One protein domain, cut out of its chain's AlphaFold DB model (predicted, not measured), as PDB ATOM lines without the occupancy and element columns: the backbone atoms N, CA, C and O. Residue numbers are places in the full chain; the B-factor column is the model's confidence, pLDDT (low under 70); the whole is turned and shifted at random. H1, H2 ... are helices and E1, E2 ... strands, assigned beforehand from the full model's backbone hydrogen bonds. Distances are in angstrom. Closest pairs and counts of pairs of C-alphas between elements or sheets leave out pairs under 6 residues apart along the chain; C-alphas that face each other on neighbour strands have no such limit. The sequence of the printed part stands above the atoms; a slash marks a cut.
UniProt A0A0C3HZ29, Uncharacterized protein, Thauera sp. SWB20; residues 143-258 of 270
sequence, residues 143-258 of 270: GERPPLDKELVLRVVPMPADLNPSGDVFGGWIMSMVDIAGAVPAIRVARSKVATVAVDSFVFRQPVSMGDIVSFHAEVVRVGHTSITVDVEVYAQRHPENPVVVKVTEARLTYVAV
ATOM      1  N   GLY A 143      44.926 -25.395 -27.323       85.62
ATOM      2  CA  GLY A 143      43.860 -25.323 -26.321       85.62
ATOM      3  C   GLY A 143      42.473 -25.066 -26.910       85.62
ATOM      4  O   GLY A 143      42.179 -25.453 -28.043       85.62
ATOM      5  N   GLU A 144      41.605 -24.472 -26.098       85.69
ATOM      6  CA  GLU A 144      40.227 -24.160 -26.470       85.69
ATOM      7  C   GLU A 144      40.181 -23.033 -27.504       85.69
ATOM      8  O   GLU A 144      40.997 -22.113 -27.492       85.69
ATOM      9  N   ARG A 145      39.195 -23.075 -28.399       80.94
ATOM     10  CA  ARG A 145      38.915 -21.934 -29.272       80.94
ATOM     11  C   ARG A 145      37.920 -21.019 -28.565       80.94
ATOM     12  O   ARG A 145      36.918 -21.538 -28.073       80.94
ATOM     13  N   PRO A 146      38.161 -19.698 -28.526       79.88
ATOM     14  CA  PRO A 146      37.146 -18.755 -28.087       79.88
ATOM     15  C   PRO A 146      35.845 -18.921 -28.892       79.88
ATOM     16  O   PRO A 146      35.901 -19.363 -30.049       79.88
ATOM     17  N   PRO A 147      34.690 -18.576 -28.304       84.69
ATOM     18  CA  PRO A 147      33.399 -18.668 -28.970       84.69
ATOM     19  C   PRO A 147      33.386 -17.765 -30.206       84.69
ATOM     20  O   PRO A 147      33.790 -16.607 -30.139       84.69
ATOM     21  N   LEU A 148      32.933 -18.308 -31.337       83.81
ATOM     22  CA  LEU A 148      32.792 -17.562 -32.596       83.81
ATOM     23  C   LEU A 148      31.426 -16.870 -32.710       83.81
ATOM     24  O   LEU A 148      31.229 -16.014 -33.567       83.81
ATOM     25  N   ASP A 149      30.483 -17.279 -31.871       87.50
ATOM     26  CA  ASP A 149      29.094 -16.835 -31.798       87.50
ATOM     27  C   ASP A 149      28.875 -15.687 -30.800       87.50
ATOM     28  O   ASP A 149      27.819 -15.060 -30.815       87.50
ATOM     29  N   LYS A 150      29.877 -15.372 -29.969       92.06
ATOM     30  CA  LYS A 150      29.810 -14.313 -28.952       92.06
ATOM     31  C   LYS A 150      30.739 -13.155 -29.294       92.06
ATOM     32  O   LYS A 150      31.855 -13.353 -29.766       92.06
ATOM     33  N   GLU A 151      30.300 -11.930 -29.014       93.44
ATOM     34  CA  GLU A 151      31.089 -10.730 -29.303       93.44
ATOM     35  C   GLU A 151      32.266 -10.607 -28.328       93.44
ATOM     36  O   GLU A 151      32.066 -10.658 -27.115       93.44
ATOM     37  N   LEU A 152      33.481 -10.355 -28.831       95.69
ATOM     38  CA  LEU A 152      34.602  -9.896 -28.006       95.69
ATOM     39  C   LEU A 152      34.339  -8.466 -27.501       95.69
ATOM     40  O   LEU A 152      34.542  -7.479 -28.219       95.69
ATOM     41  N   VAL A 153      33.942  -8.350 -26.236       96.94
ATOM     42  CA  VAL A 153      33.603  -7.062 -25.624       96.94
ATOM     43  C   VAL A 153      34.807  -6.397 -24.979       96.94
ATOM     44  O   VAL A 153      35.025  -5.210 -25.201       96.94
ATOM     45  N   LEU A 154      35.604  -7.137 -24.206       97.69
ATOM     46  CA  LEU A 154      36.831  -6.624 -23.592       97.69
ATOM     47  C   LEU A 154      37.997  -7.565 -23.874       97.69
ATOM     48  O   LEU A 154      37.842  -8.787 -23.920       97.69
ATOM     49  N   ARG A 155      39.189  -6.987 -23.992       97.88
ATOM     50  CA  ARG A 155      40.452  -7.724 -24.002       97.88
ATOM     51  C   ARG A 155      41.461  -6.926 -23.199       97.88
ATOM     52  O   ARG A 155      41.731  -5.780 -23.549       97.88
ATOM     53  N   VAL A 156      41.978  -7.524 -22.133       97.38
ATOM     54  CA  VAL A 156      42.793  -6.857 -21.109       97.38
ATOM     55  C   VAL A 156      43.989  -7.723 -20.718       97.38
ATOM     56  O   VAL A 156      43.996  -8.929 -20.973       97.38
ATOM     57  N   VAL A 157      44.991  -7.117 -20.085       96.94
ATOM     58  CA  VAL A 157      46.164  -7.818 -19.548       96.94
ATOM     59  C   VAL A 157      46.277  -7.481 -18.057       96.94
ATOM     60  O   VAL A 157      46.450  -6.304 -17.746       96.94
ATOM     61  N   PRO A 158      46.167  -8.462 -17.142       95.88
ATOM     62  CA  PRO A 158      46.333  -8.230 -15.713       95.88
ATOM     63  C   PRO A 158      47.759  -7.790 -15.375       95.88
ATOM     64  O   PRO A 158      48.742  -8.396 -15.823       95.88
ATOM     65  N   MET A 159      47.853  -6.763 -14.539       94.19
ATOM     66  CA  MET A 159      49.079  -6.116 -14.084       94.19
ATOM     67  C   MET A 159      49.372  -6.468 -12.616       94.19
ATOM     68  O   MET A 159      48.502  -6.989 -11.921       94.19
ATOM     69  N   PRO A 160      50.577  -6.172 -12.087       94.56
ATOM     70  CA  PRO A 160      50.936  -6.528 -10.710       94.56
ATOM     71  C   PRO A 160      49.956  -6.037  -9.632       94.56
ATOM     72  O   PRO A 160      49.782  -6.705  -8.618       94.56
ATOM     73  N   ALA A 161      49.301  -4.892  -9.850       94.19
ATOM     74  CA  ALA A 161      48.310  -4.340  -8.925       94.19
ATOM     75  C   ALA A 161      46.989  -5.135  -8.882       94.19
ATOM     76  O   ALA A 161      46.215  -4.979  -7.942       94.19
ATOM     77  N   ASP A 162      46.749  -5.999  -9.870       95.56
ATOM     78  CA  ASP A 162      45.530  -6.802  -9.997       95.56
ATOM     79  C   ASP A 162      45.656  -8.165  -9.298       95.56
ATOM     80  O   ASP A 162      44.719  -8.967  -9.310       95.56
ATOM     81  N   LEU A 163      46.820  -8.460  -8.711       96.12
ATOM     82  CA  LEU A 163      47.125  -9.752  -8.106       96.12
ATOM     83  C   LEU A 163      46.725  -9.809  -6.629       96.12
ATOM     84  O   LEU A 163      46.763  -8.825  -5.892       96.12
ATOM     85  N   ASN A 164      46.379 -11.009  -6.181       93.19
ATOM     86  CA  ASN A 164      46.216 -11.338  -4.774       93.19
ATOM     87  C   ASN A 164      47.576 -11.731  -4.139       93.19
ATOM     88  O   ASN A 164      48.567 -11.909  -4.853       93.19
ATOM     89  N   PRO A 165      47.654 -11.922  -2.806       95.25
ATOM     90  CA  PRO A 165      48.898 -12.320  -2.135       95.25
ATOM     91  C   PRO A 165      49.505 -13.654  -2.600       95.25
ATOM     92  O   PRO A 165      50.676 -13.912  -2.334       95.25
ATOM     93  N   SER A 166      48.729 -14.507  -3.273       90.88
ATOM     94  CA  SER A 166      49.192 -15.775  -3.848       90.88
ATOM     95  C   SER A 166      49.833 -15.608  -5.232       90.88
ATOM     96  O   SER A 166      50.428 -16.556  -5.731       90.88
ATOM     97  N   GLY A 167      49.753 -14.417  -5.837       91.00
ATOM     98  CA  GLY A 167      50.311 -14.117  -7.159       91.00
ATOM     99  C   GLY A 167      49.369 -14.409  -8.332       91.00
ATOM    100  O   GLY A 167      49.734 -14.141  -9.477       91.00
ATOM    101  N   ASP A 168      48.161 -14.907  -8.063       94.19
ATOM    102  CA  ASP A 168      47.093 -15.030  -9.058       94.19
ATOM    103  C   ASP A 168      46.300 -13.727  -9.156       94.19
ATOM    104  O   ASP A 168      46.252 -12.935  -8.211       94.19
ATOM    105  N   VAL A 169      45.612 -13.519 -10.277       95.88
ATOM    106  CA  VAL A 169      44.694 -12.386 -10.416       95.88
ATOM    107  C   VAL A 169      43.593 -12.478  -9.363       95.88
ATOM    108  O   VAL A 169      42.969 -13.522  -9.150       95.88
ATOM    109  N   PHE A 170      43.344 -11.361  -8.690       95.38
ATOM    110  CA  PHE A 170      42.329 -11.265  -7.661       95.38
ATOM    111  C   PHE A 170      40.933 -11.536  -8.243       95.38
ATOM    112  O   PHE A 170      40.512 -10.919  -9.220       95.38
ATOM    113  N   GLY A 171      40.167 -12.430  -7.610       94.25
ATOM    114  CA  GLY A 171      38.833 -12.800  -8.095       94.25
ATOM    115  C   GLY A 171      37.875 -11.608  -8.207       94.25
ATOM    116  O   GLY A 171      37.081 -11.548  -9.143       94.25
ATOM    117  N   GLY A 172      37.990 -10.621  -7.309       95.50
ATOM    118  CA  GLY A 172      37.218  -9.378  -7.390       95.50
ATOM    119  C   GLY A 172      37.522  -8.550  -8.633       95.50
ATOM    120  O   GLY A 172      36.604  -7.989  -9.219       95.50
ATOM    121  N   TRP A 173      38.774  -8.553  -9.095       96.19
ATOM    122  CA  TRP A 173      39.152  -7.881 -10.335       96.19
ATOM    123  C   TRP A 173      38.489  -8.543 -11.548       96.19
ATOM    124  O   TRP A 173      37.891  -7.858 -12.376       96.19
ATOM    125  N   ILE A 174      38.494  -9.883 -11.611       97.25
ATOM    126  CA  ILE A 174      37.798 -10.629 -12.674       97.25
ATOM    127  C   ILE A 174      36.295 -10.336 -12.643       97.25
ATOM    128  O   ILE A 174      35.709 -10.096 -13.695       97.25
ATOM    129  N   MET A 175      35.675 -10.308 -11.458       97.38
ATOM    130  CA  MET A 175      34.257  -9.951 -11.309       97.38
ATOM    131  C   MET A 175      33.961  -8.538 -11.827       97.38
ATOM    132  O   MET A 175      32.981  -8.358 -12.544       97.38
ATOM    133  N   SER A 176      34.820  -7.556 -11.534       96.62
ATOM    134  CA  SER A 176      34.674  -6.195 -12.062       96.62
ATOM    135  C   SER A 176      34.772  -6.150 -13.586       96.62
ATOM    136  O   SER A 176      33.953  -5.500 -14.229       96.62
ATOM    137  N   MET A 177      35.728  -6.866 -14.183       97.88
ATOM    138  CA  MET A 177      35.863  -6.912 -15.642       97.88
ATOM    139  C   MET A 177      34.687  -7.633 -16.312       97.88
ATOM    140  O   MET A 177      34.213  -7.186 -17.354       97.88
ATOM    141  N   VAL A 178      34.176  -8.711 -15.705       98.44
ATOM    142  CA  VAL A 178      32.961  -9.398 -16.168       98.44
ATOM    143  C   VAL A 178      31.758  -8.456 -16.144       98.44
ATOM    144  O   VAL A 178      30.998  -8.433 -17.107       98.44
ATOM    145  N   ASP A 179      31.591  -7.669 -15.078       98.06
ATOM    146  CA  ASP A 179      30.478  -6.726 -14.973       98.06
ATOM    147  C   ASP A 179      30.551  -5.625 -16.039       98.06
ATOM    148  O   ASP A 179      29.552  -5.345 -16.700       98.06
ATOM    149  N   ILE A 180      31.741  -5.067 -16.287       97.38
ATOM    150  CA  ILE A 180      31.946  -4.107 -17.380       97.38
ATOM    151  C   ILE A 180      31.620  -4.773 -18.725       97.38
ATOM    152  O   ILE A 180      30.855  -4.213 -19.507       97.38
ATOM    153  N   ALA A 181      32.145  -5.976 -18.984       98.00
ATOM    154  CA  ALA A 181      31.913  -6.699 -20.234       98.00
ATOM    155  C   ALA A 181      30.430  -7.032 -20.462       98.00
ATOM    156  O   ALA A 181      29.945  -6.915 -21.583       98.00
ATOM    157  N   GLY A 182      29.690  -7.416 -19.420       98.00
ATOM    158  CA  GLY A 182      28.254  -7.669 -19.525       98.00
ATOM    159  C   GLY A 182      27.439  -6.385 -19.719       98.00
ATOM    160  O   GLY A 182      26.441  -6.382 -20.445       98.00
ATOM    161  N   ALA A 183      27.887  -5.270 -19.136       97.00
ATOM    162  CA  ALA A 183      27.200  -3.989 -19.238       97.00
ATOM    163  C   ALA A 183      27.266  -3.390 -20.650       97.00
ATOM    164  O   ALA A 183      26.294  -2.768 -21.066       97.00
ATOM    165  N   VAL A 184      28.351  -3.578 -21.413       95.88
ATOM    166  CA  VAL A 184      28.486  -2.996 -22.768       95.88
ATOM    167  C   VAL A 184      27.336  -3.386 -23.710       95.88
ATOM    168  O   VAL A 184      26.643  -2.483 -24.191       95.88
ATOM    169  N   PRO A 185      27.062  -4.679 -23.985       95.81
ATOM    170  CA  PRO A 185      25.952  -5.043 -24.860       95.81
ATOM    171  C   PRO A 185      24.593  -4.676 -24.243       95.81
ATOM    172  O   PRO A 185      23.679  -4.288 -24.973       95.81
ATOM    173  N   ALA A 186      24.457  -4.702 -22.911       96.56
ATOM    174  CA  ALA A 186      23.239  -4.254 -22.238       96.56
ATOM    175  C   ALA A 186      22.970  -2.753 -22.461       96.56
ATOM    176  O   ALA A 186      21.844  -2.365 -22.760       96.56
ATOM    177  N   ILE A 187      24.001  -1.911 -22.379       94.31
ATOM    178  CA  ILE A 187      23.938  -0.468 -22.645       94.31
ATOM    179  C   ILE A 187      23.540  -0.204 -24.099       94.31
ATOM    180  O   ILE A 187      22.679   0.644 -24.347       94.31
ATOM    181  N   ARG A 188      24.111  -0.950 -25.053       92.56
ATOM    182  CA  ARG A 188      23.768  -0.834 -26.482       92.56
ATOM    183  C   ARG A 188      22.302  -1.180 -26.746       92.56
ATOM    184  O   ARG A 188      21.611  -0.419 -27.415       92.56
ATOM    185  N   VAL A 189      21.803  -2.274 -26.168       94.12
ATOM    186  CA  VAL A 189      20.388  -2.673 -26.292       94.12
ATOM    187  C   VAL A 189      19.456  -1.675 -25.599       94.12
ATOM    188  O   VAL A 189      18.423  -1.304 -26.154       94.12
ATOM    189  N   ALA A 190      19.810  -1.205 -24.402       93.38
ATOM    190  CA  ALA A 190      19.002  -0.243 -23.653       93.38
ATOM    191  C   ALA A 190      19.003   1.163 -24.276       93.38
ATOM    192  O   ALA A 190      18.075   1.946 -24.039       93.38
ATOM    193  N   ARG A 191      20.052   1.508 -25.040       90.94
ATOM    194  CA  ARG A 191      20.348   2.875 -25.507       90.94
ATOM    195  C   ARG A 191      20.350   3.884 -24.348       90.94
ATOM    196  O   ARG A 191      19.968   5.039 -24.506       90.94
ATOM    197  N   SER A 192      20.730   3.428 -23.155       89.50
ATOM    198  CA  SER A 192      20.786   4.210 -21.919       89.50
ATOM    199  C   SER A 192      21.775   3.584 -20.942       89.50
ATOM    200  O   SER A 192      22.329   2.513 -21.188       89.50
ATOM    201  N   LYS A 193      21.982   4.243 -19.798       91.19
ATOM    202  CA  LYS A 193      22.721   3.638 -18.689       91.19
ATOM    203  C   LYS A 193      21.993   2.384 -18.207       91.19
ATOM    204  O   LYS A 193      20.768   2.277 -18.319       91.19
ATOM    205  N   VAL A 194      22.760   1.465 -17.639       95.31
ATOM    206  CA  VAL A 194      22.243   0.262 -16.991       95.31
ATOM    207  C   VAL A 194      22.836   0.134 -15.595       95.31
ATOM    208  O   VAL A 194      23.900   0.684 -15.311       95.31
ATOM    209  N   ALA A 195      22.142  -0.590 -14.726       96.31
ATOM    210  CA  ALA A 195      22.638  -0.983 -13.417       96.31
ATOM    211  C   ALA A 195      22.560  -2.503 -13.273       96.31
ATOM    212  O   ALA A 195      21.537  -3.103 -13.613       96.31
ATOM    213  N   THR A 196      23.618  -3.116 -12.753       97.00
ATOM    214  CA  THR A 196      23.643  -4.539 -12.404       97.00
ATOM    215  C   THR A 196      22.707  -4.773 -11.224       97.00
ATOM    216  O   THR A 196      22.847  -4.136 -10.181       97.00
ATOM    217  N   VAL A 197      21.718  -5.654 -11.387       97.19
ATOM    218  CA  VAL A 197      20.732  -5.967 -10.334       97.19
ATOM    219  C   VAL A 197      20.840  -7.396  -9.825       97.19
ATOM    220  O   VAL A 197      20.389  -7.674  -8.717       97.19
ATOM    221  N   ALA A 198      21.430  -8.295 -10.612       97.06
ATOM    222  CA  ALA A 198      21.699  -9.657 -10.191       97.06
ATOM    223  C   ALA A 198      22.919 -10.231 -10.913       97.06
ATOM    224  O   ALA A 198      23.177  -9.922 -12.077       97.06
ATOM    225  N   VAL A 199      23.623 -11.112 -10.208       97.31
ATOM    226  CA  VAL A 199      24.581 -12.060 -10.775       97.31
ATOM    227  C   VAL A 199      23.949 -13.433 -10.586       97.31
ATOM    228  O   VAL A 199      23.895 -13.940  -9.468       97.31
ATOM    229  N   ASP A 200      23.391 -13.988 -11.658       94.25
ATOM    230  CA  ASP A 200      22.615 -15.233 -11.619       94.25
ATOM    231  C   ASP A 200      23.529 -16.449 -11.412       94.25
ATOM    232  O   ASP A 200      23.193 -17.392 -10.697       94.25
ATOM    233  N   SER A 201      24.712 -16.418 -12.026       96.44
ATOM    234  CA  SER A 201      25.754 -17.424 -11.838       96.44
ATOM    235  C   SER A 201      27.128 -16.820 -12.077       96.44
ATOM    236  O   SER A 201      27.284 -15.984 -12.967       96.44
ATOM    237  N   PHE A 202      28.129 -17.290 -11.335       97.69
ATOM    238  CA  PHE A 202      29.526 -16.924 -11.536       97.69
ATOM    239  C   PHE A 202      30.414 -18.118 -11.189       97.69
ATOM    240  O   PHE A 202      30.435 -18.566 -10.042       97.69
ATOM    241  N   VAL A 203      31.135 -18.654 -12.173       98.06
ATOM    242  CA  VAL A 203      31.946 -19.865 -12.016       98.06
ATOM    243  C   VAL A 203      33.388 -19.564 -12.399       98.06
ATOM    244  O   VAL A 203      33.688 -19.320 -13.565       98.06
ATOM    245  N   PHE A 204      34.289 -19.630 -11.417       96.81
ATOM    246  CA  PHE A 204      35.735 -19.635 -11.644       96.81
ATOM    247  C   PHE A 204      36.178 -21.065 -11.962       96.81
ATOM    248  O   PHE A 204      36.154 -21.935 -11.092       96.81
ATOM    249  N   ARG A 205      36.562 -21.325 -13.212       95.94
ATOM    250  CA  ARG A 205      36.996 -22.656 -13.666       95.94
ATOM    251  C   ARG A 205      38.468 -22.914 -13.359       95.94
ATOM    252  O   ARG A 205      38.848 -24.052 -13.113       95.94
ATOM    253  N   GLN A 206      39.292 -21.869 -13.389       94.25
ATOM    254  CA  GLN A 206      40.741 -21.947 -13.186       94.25
ATOM    255  C   GLN A 206      41.325 -20.541 -12.962       94.25
ATOM    256  O   GLN A 206      40.711 -19.555 -13.380       94.25
ATOM    257  N   PRO A 207      42.503 -20.433 -12.323       94.00
ATOM    258  CA  PRO A 207      43.132 -19.146 -12.067       94.00
ATOM    259  C   PRO A 207      43.598 -18.456 -13.356       94.00
ATOM    260  O   PRO A 207      43.987 -19.090 -14.350       94.00
ATOM    261  N   VAL A 208      43.583 -17.127 -13.290       96.69
ATOM    262  CA  VAL A 208      44.192 -16.228 -14.273       96.69
ATOM    263  C   VAL A 208      45.517 -15.748 -13.698       96.69
ATOM    264  O   VAL A 208      45.585 -15.379 -12.524       96.69
ATOM    265  N   SER A 209      46.559 -15.754 -14.519       94.88
ATOM    266  CA  SER A 209      47.909 -15.368 -14.114       94.88
ATOM    267  C   SER A 209      48.264 -13.964 -14.609       94.88
ATOM    268  O   SER A 209      47.689 -13.450 -15.570       94.88
ATOM    269  N   MET A 210      49.243 -13.335 -13.956       93.75
ATOM    270  CA  MET A 210      49.817 -12.072 -14.427       93.75
ATOM    271  C   MET A 210      50.325 -12.208 -15.869       93.75
ATOM    272  O   MET A 210      51.054 -13.149 -16.189       93.75
ATOM    273  N   GLY A 211      49.987 -11.239 -16.723       90.12
ATOM    274  CA  GLY A 211      50.407 -11.232 -18.126       90.12
ATOM    275  C   GLY A 211      49.593 -12.137 -19.058       90.12
ATOM    276  O   GLY A 211      49.884 -12.160 -20.256       90.12
ATOM    277  N   ASP A 212      48.576 -12.849 -18.558       95.69
ATOM    278  CA  ASP A 212      47.589 -13.503 -19.420       95.69
ATOM    279  C   ASP A 212      46.878 -12.452 -20.288       95.69
ATOM    280  O   ASP A 212      46.550 -11.358 -19.833       95.69
ATOM    281  N   ILE A 213      46.586 -12.784 -21.545       96.00
ATOM    282  CA  ILE A 213      45.692 -11.969 -22.374       96.00
ATOM    283  C   ILE A 213      44.277 -12.472 -22.117       96.00
ATOM    284  O   ILE A 213      43.905 -13.559 -22.568       96.00
ATOM    285  N   VAL A 214      43.491 -11.694 -21.382       97.75
ATOM    286  CA  VAL A 214      42.162 -12.094 -20.918       97.75
ATOM    287  C   VAL A 214      41.106 -11.486 -21.831       97.75
ATOM    288  O   VAL A 214      41.007 -10.268 -21.955       97.75
ATOM    289  N   SER A 215      40.331 -12.340 -22.492       97.88
ATOM    290  CA  SER A 215      39.283 -11.960 -23.443       97.88
ATOM    291  C   SER A 215      37.905 -12.282 -22.877       97.88
ATOM    292  O   SER A 215      37.651 -13.424 -22.490       97.88
ATOM    293  N   PHE A 216      37.019 -11.290 -22.862       98.38
ATOM    294  CA  PHE A 216      35.653 -11.379 -22.353       98.38
ATOM    295  C   PHE A 216      34.694 -11.356 -23.537       98.38
ATOM    296  O   PHE A 216      34.590 -10.344 -24.235       98.38
ATOM    297  N   HIS A 217      34.014 -12.475 -23.757       98.00
ATOM    298  CA  HIS A 217      33.024 -12.624 -24.812       98.00
ATOM    299  C   HIS A 217      31.636 -12.576 -24.196       98.00
ATOM    300  O   HIS A 217      31.384 -13.306 -23.237       98.00
ATOM    301  N   ALA A 218      30.751 -11.736 -24.721       97.69
ATOM    302  CA  ALA A 218      29.422 -11.554 -24.156       97.69
ATOM    303  C   ALA A 218      28.311 -11.751 -25.190       97.69
ATOM    304  O   ALA A 218      28.494 -11.510 -26.384       97.69
ATOM    305  N   GLU A 219      27.146 -12.164 -24.703       97.38
ATOM    306  CA  GLU A 219      25.942 -12.375 -25.499       97.38
ATOM    307  C   GLU A 219      24.701 -11.969 -24.700       97.38
ATOM    308  O   GLU A 219      24.529 -12.362 -23.545       97.38
ATOM    309  N   VAL A 220      23.806 -11.196 -25.318       97.75
ATOM    310  CA  VAL A 220      22.499 -10.884 -24.728       97.75
ATOM    311  C   VAL A 220      21.579 -12.083 -24.909       97.75
ATOM    312  O   VAL A 220      21.117 -12.351 -26.014       97.75
ATOM    313  N   VAL A 221      21.254 -12.767 -23.813       97.38
ATOM    314  CA  VAL A 221      20.421 -13.981 -23.850       97.38
ATOM    315  C   VAL A 221      18.938 -13.701 -23.625       97.38
ATOM    316  O   VAL A 221      18.086 -14.515 -23.979       97.38
ATOM    317  N   ARG A 222      18.593 -12.557 -23.018       97.44
ATOM    318  CA  ARG A 222      17.194 -12.163 -22.806       97.44
ATOM    319  C   ARG A 222      17.039 -10.657 -22.653       97.44
ATOM    320  O   ARG A 222      17.749 -10.040 -21.867       97.44
ATOM    321  N   VAL A 223      16.022 -10.100 -23.309       97.88
ATOM    322  CA  VAL A 223      15.559  -8.720 -23.110       97.88
ATOM    323  C   VAL A 223      14.140  -8.759 -22.540       97.88
ATOM    324  O   VAL A 223      13.240  -9.343 -23.136       97.88
ATOM    325  N   GLY A 224      13.958  -8.197 -21.347       95.75
ATOM    326  CA  GLY A 224      12.666  -8.011 -20.688       95.75
ATOM    327  C   GLY A 224      12.128  -6.588 -20.868       95.75
ATOM    328  O   GLY A 224      12.619  -5.821 -21.689       95.75
ATOM    329  N   HIS A 225      11.136  -6.204 -20.057       95.06
ATOM    330  CA  HIS A 225      10.538  -4.862 -20.133       95.06
ATOM    331  C   HIS A 225      11.522  -3.752 -19.726       95.06
ATOM    332  O   HIS A 225      11.645  -2.744 -20.413       95.06
ATOM    333  N   THR A 226      12.242  -3.937 -18.615       96.25
ATOM    334  CA  THR A 226      13.292  -3.006 -18.155       96.25
ATOM    335  C   THR A 226      14.641  -3.690 -17.955       96.25
ATOM    336  O   THR A 226      15.593  -3.026 -17.562       96.25
ATOM    337  N   SER A 227      14.721  -5.012 -18.119       97.50
ATOM    338  CA  SER A 227      15.894  -5.815 -17.766       97.50
ATOM    339  C   SER A 227      16.542  -6.476 -18.975       97.50
ATOM    340  O   SER A 227      15.878  -6.757 -19.968       97.50
ATOM    341  N   ILE A 228      17.841  -6.742 -18.879       98.31
ATOM    342  CA  ILE A 228      18.640  -7.413 -19.907       98.31
ATOM    343  C   ILE A 228      19.512  -8.445 -19.202       98.31
ATOM    344  O   ILE A 228      20.252  -8.090 -18.288       98.31
ATOM    345  N   THR A 229      19.417  -9.709 -19.601       98.50
ATOM    346  CA  THR A 229      20.285 -10.782 -19.103       98.50
ATOM    347  C   THR A 229      21.371 -11.057 -20.140       98.50
ATOM    348  O   THR A 229      21.069 -11.202 -21.327       98.50
ATOM    349  N   VAL A 230      22.622 -11.121 -19.687       98.62
ATOM    350  CA  VAL A 230      23.822 -11.262 -20.516       98.62
ATOM    351  C   VAL A 230      24.677 -12.405 -19.981       98.62
ATOM    352  O   VAL A 230      24.960 -12.459 -18.782       98.62
ATOM    353  N   ASP A 231      25.104 -13.293 -20.877       98.44
ATOM    354  CA  ASP A 231      26.106 -14.316 -20.588       98.44
ATOM    355  C   ASP A 231      27.490 -13.781 -20.946       98.44
ATOM    356  O   ASP A 231      27.669 -13.185 -22.007       98.44
ATOM    357  N   VAL A 232      28.472 -14.008 -20.073       98.38
ATOM    358  CA  VAL A 232      29.870 -13.609 -20.269       98.38
ATOM    359  C   VAL A 232      30.770 -14.825 -20.093       98.38
ATOM    360  O   VAL A 232      30.752 -15.487 -19.056       98.38
ATOM    361  N   GLU A 233      31.600 -15.100 -21.094       98.06
ATOM    362  CA  GLU A 233      32.638 -16.123 -21.050       98.06
ATOM    363  C   GLU A 233      34.022 -15.498 -21.138       98.06
ATOM    364  O   GLU A 233      34.304 -14.663 -21.998       98.06
ATOM    365  N   VAL A 234      34.910 -15.936 -20.254       98.19
ATOM    366  CA  VAL A 234      36.247 -15.373 -20.112       98.19
ATOM    367  C   VAL A 234      37.275 -16.429 -20.474       98.19
ATOM    368  O   VAL A 234      37.269 -17.533 -19.926       98.19
ATOM    369  N   TYR A 235      38.186 -16.067 -21.368       97.62
ATOM    370  CA  TYR A 235      39.273 -16.919 -21.835       97.62
ATOM    371  C   TYR A 235      40.608 -16.242 -21.553       97.62
ATOM    372  O   TYR A 235      40.760 -15.050 -21.812       97.62
ATOM    373  N   ALA A 236      41.579 -17.005 -21.060       96.88
ATOM    374  CA  ALA A 236      42.950 -16.539 -20.900       96.88
ATOM    375  C   ALA A 236      43.840 -17.190 -21.957       96.88
ATOM    376  O   ALA A 236      43.890 -18.419 -22.063       96.88
ATOM    377  N   GLN A 237      44.558 -16.364 -22.718       94.75
ATOM    378  CA  GLN A 237      45.679 -16.804 -23.536       94.75
ATOM    379  C   GLN A 237      46.981 -16.590 -22.764       94.75
ATOM    380  O   GLN A 237      47.277 -15.471 -22.345       94.75
ATOM    381  N   ARG A 238      47.785 -17.644 -22.629       92.62
ATOM    382  CA  ARG A 238      49.020 -17.636 -21.833       92.62
ATOM    383  C   ARG A 238      50.162 -18.371 -22.532       92.62
ATOM    384  O   ARG A 238      49.939 -19.034 -23.540       92.62
ATOM    385  N   HIS A 239      51.376 -18.249 -21.992       89.19
ATOM    386  CA  HIS A 239      52.623 -18.851 -22.502       89.19
ATOM    387  C   HIS A 239      53.040 -18.378 -23.912       89.19
ATOM    388  O   HIS A 239      52.856 -19.099 -24.887       89.19
ATOM    389  N   PRO A 240      53.688 -17.206 -24.050       84.06
ATOM    390  CA  PRO A 240      54.082 -16.642 -25.349       84.06
ATOM    391  C   PRO A 240      54.860 -17.573 -26.286       84.06
ATOM    392  O   PRO A 240      54.719 -17.493 -27.504       84.06
ATOM    393  N   GLU A 241      55.697 -18.447 -25.725       84.69
ATOM    394  CA  GLU A 241      56.480 -19.414 -26.495       84.69
ATOM    395  C   GLU A 241      55.596 -20.467 -27.156       84.69
ATOM    396  O   GLU A 241      55.817 -20.785 -28.318       84.69
ATOM    397  N   ASN A 242      54.587 -20.977 -26.449       87.00
ATOM    398  CA  ASN A 242      53.633 -21.973 -26.934       87.00
ATOM    399  C   ASN A 242      52.235 -21.568 -26.460       87.00
ATOM    400  O   ASN A 242      51.782 -22.077 -25.432       87.00
ATOM    401  N   PRO A 243      51.589 -20.616 -27.158       88.44
ATOM    402  CA  PRO A 243      50.357 -20.026 -26.674       88.44
ATOM    403  C   PRO A 243      49.271 -21.075 -26.485       88.44
ATOM    404  O   PRO A 243      49.021 -21.869 -27.392       88.44
ATOM    405  N   VAL A 244      48.615 -21.049 -25.330       92.88
ATOM    406  CA  VAL A 244      47.423 -21.858 -25.062       92.88
ATOM    407  C   VAL A 244      46.278 -20.953 -24.652       92.88
ATOM    408  O   VAL A 244      46.489 -19.990 -23.913       92.88
ATOM    409  N   VAL A 245      45.078 -21.265 -25.126       95.06
ATOM    410  CA  VAL A 245      43.840 -20.592 -24.736       95.06
ATOM    411  C   VAL A 245      43.008 -21.546 -23.899       95.06
ATOM    412  O   VAL A 245      42.866 -22.722 -24.234       95.06
ATOM    413  N   VAL A 246      42.480 -21.046 -22.788       95.50
ATOM    414  CA  VAL A 246      41.707 -21.858 -21.849       95.50
ATOM    415  C   VAL A 246      40.570 -21.033 -21.236       95.50
ATOM    416  O   VAL A 246      40.749 -19.838 -20.965       95.50
ATOM    417  N   LYS A 247      39.397 -21.640 -21.016       96.88
ATOM    418  CA  LYS A 247      38.229 -20.947 -20.447       96.88
ATOM    419  C   LYS A 247      38.359 -20.796 -18.935       96.88
ATOM    420  O   LYS A 247      38.372 -21.788 -18.207       96.88
ATOM    421  N   VAL A 248      38.485 -19.571 -18.435       97.44
ATOM    422  CA  VAL A 248      38.815 -19.302 -17.023       97.44
ATOM    423  C   VAL A 248      37.599 -18.995 -16.164       97.44
ATOM    424  O   VAL A 248      37.548 -19.427 -15.013       97.44
ATOM    425  N   THR A 249      36.597 -18.330 -16.734       97.75
ATOM    426  CA  THR A 249      35.388 -17.922 -16.015       97.75
ATOM    427  C   THR A 249      34.186 -17.964 -16.948       97.75
ATOM    428  O   THR A 249      34.303 -17.715 -18.146       97.75
ATOM    429  N   GLU A 250      33.016 -18.245 -16.394       97.88
ATOM    430  CA  GLU A 250      31.734 -17.965 -17.037       97.88
ATOM    431  C   GLU A 250      30.767 -17.360 -16.025       97.88
ATOM    432  O   GLU A 250      30.795 -17.695 -14.837       97.88
ATOM    433  N   ALA A 251      29.928 -16.447 -16.494       98.38
ATOM    434  CA  ALA A 251      28.979 -15.745 -15.656       98.38
ATOM    435  C   ALA A 251      27.708 -15.390 -16.427       98.38
ATOM    436  O   ALA A 251      27.719 -15.258 -17.649       98.38
ATOM    437  N   ARG A 252      26.628 -15.192 -15.677       98.69
ATOM    438  CA  ARG A 252      25.360 -14.650 -16.165       98.69
ATOM    439  C   ARG A 252      24.965 -13.492 -15.270       98.69
ATOM    440  O   ARG A 252      24.893 -13.656 -14.050       98.69
ATOM    441  N   LEU A 253      24.730 -12.334 -15.873       98.62
ATOM    442  CA  LEU A 253      24.384 -11.104 -15.172       98.62
ATOM    443  C   LEU A 253      23.067 -10.562 -15.703       98.62
ATOM    444  O   LEU A 253      22.786 -10.629 -16.900       98.62
ATOM    445  N   THR A 254      22.275  -9.982 -14.809       98.38
ATOM    446  CA  THR A 254      21.057  -9.269 -15.170       98.38
ATOM    447  C   THR A 254      21.205  -7.794 -14.819       98.38
ATOM    448  O   THR A 254      21.461  -7.414 -13.673       98.38
ATOM    449  N   TYR A 255      20.991  -6.961 -15.830       98.31
ATOM    450  CA  TYR A 255      21.020  -5.509 -15.769       98.31
ATOM    451  C   TYR A 255      19.609  -4.939 -15.875       98.31
ATOM    452  O   TYR A 255      18.706  -5.581 -16.412       98.31
ATOM    453  N   VAL A 256      19.417  -3.712 -15.400       97.62
ATOM    454  CA  VAL A 256      18.201  -2.920 -15.607       97.62
ATOM    455  C   VAL A 256      18.556  -1.594 -16.260       97.62
ATOM    456  O   VAL A 256      19.469  -0.908 -15.805       97.62
ATOM    457  N   ALA A 257      17.825  -1.234 -17.313       96.06
ATOM    458  CA  ALA A 257      17.935   0.063 -17.961       96.06
ATOM    459  C   ALA A 257      17.459   1.169 -17.013       96.06
ATOM    460  O   ALA A 257      16.396   1.057 -16.392       96.06
ATOM    461  N   VAL A 258      18.245   2.239 -16.914       94.06
ATOM    462  CA  VAL A 258      17.947   3.388 -16.061       94.06
ATOM    463  C   VAL A 258      18.067   4.707 -16.819       94.06
ATOM    464  O   VAL A 258      18.853   4.831 -17.764       94.06
TER     465      VAL A 258
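What this domain is: This is residues 143 to 258 of the 270 residues of an uncharacterized protein of Thauera sp. SWB20 (UniProt A0A0C3HZ29). One strongly twisted sheet of five strands curls round a single long helix, H1, which packs on one face; the other face has no named helix. The long link of residues 157 to 170 lies beyond one end of H1. The printed part has 116 residues, with the order E1, H1, E2, E3, E4, E5 along it; the antiparallel sheet runs E1, E3, E4, E5, E2, and the class is mixed, helices and strands. It is compact, with a radius of gyration of the C-alphas of 14.4 A, and spans 47 by 31 by 21 A.

Where its parts are: E1 is residues 151 to 156, 14.8 A long, from C-alpha 151 at (31.089, -10.730, -29.303). H1, residues 171 to 190, is 28.2 A long and has a kink of 25 degrees near residue 184. E2, residues 193 to 204, is 27.6 A long and bends by 71 degrees at residue 200. E3 is residues 213 to 223, 30.3 A, and E4 residues 227 to 238, 35.4 A. E5, residues 244 to 258, is 39.8 A long, bends by 54 degrees at residue 254 and ends with C-alpha 258 at (17.947, 3.388, -16.061).

How they stand to each other: H1 is on the sheet; its closest C-alphas to E4 are those of Gly 182 and Val 230, 5.8 A apart. In H1, 14 of 16 O i to N i+4 pairs are within hydrogen-bond range. Edge strand E1 is antiparallel to E3, with N 153 and O 216 at 2.9 A. E3, E4 and E5 form a meander, each strand the antiparallel neighbour of the one before, through two hairpins; N 217 and O 233 are at 2.8 A, N 230 and O 253 at 2.8 A. E2, the other edge strand, is antiparallel to E5, with N 200 and O 252 at 2.8 A; E2 to E5 form a Greek key, a meander whose last strand also neighbours the strand before it. H1 and the sheet make two layers, with the helix on one face.

The domain as a whole: The C-alphas of His 225 and Glu 241 are farthest apart, at 48.6 A. The link from E1 to H1 is long, with 14 residues. The printed part has no cut, and no printed residue is under 70 in pLDDT.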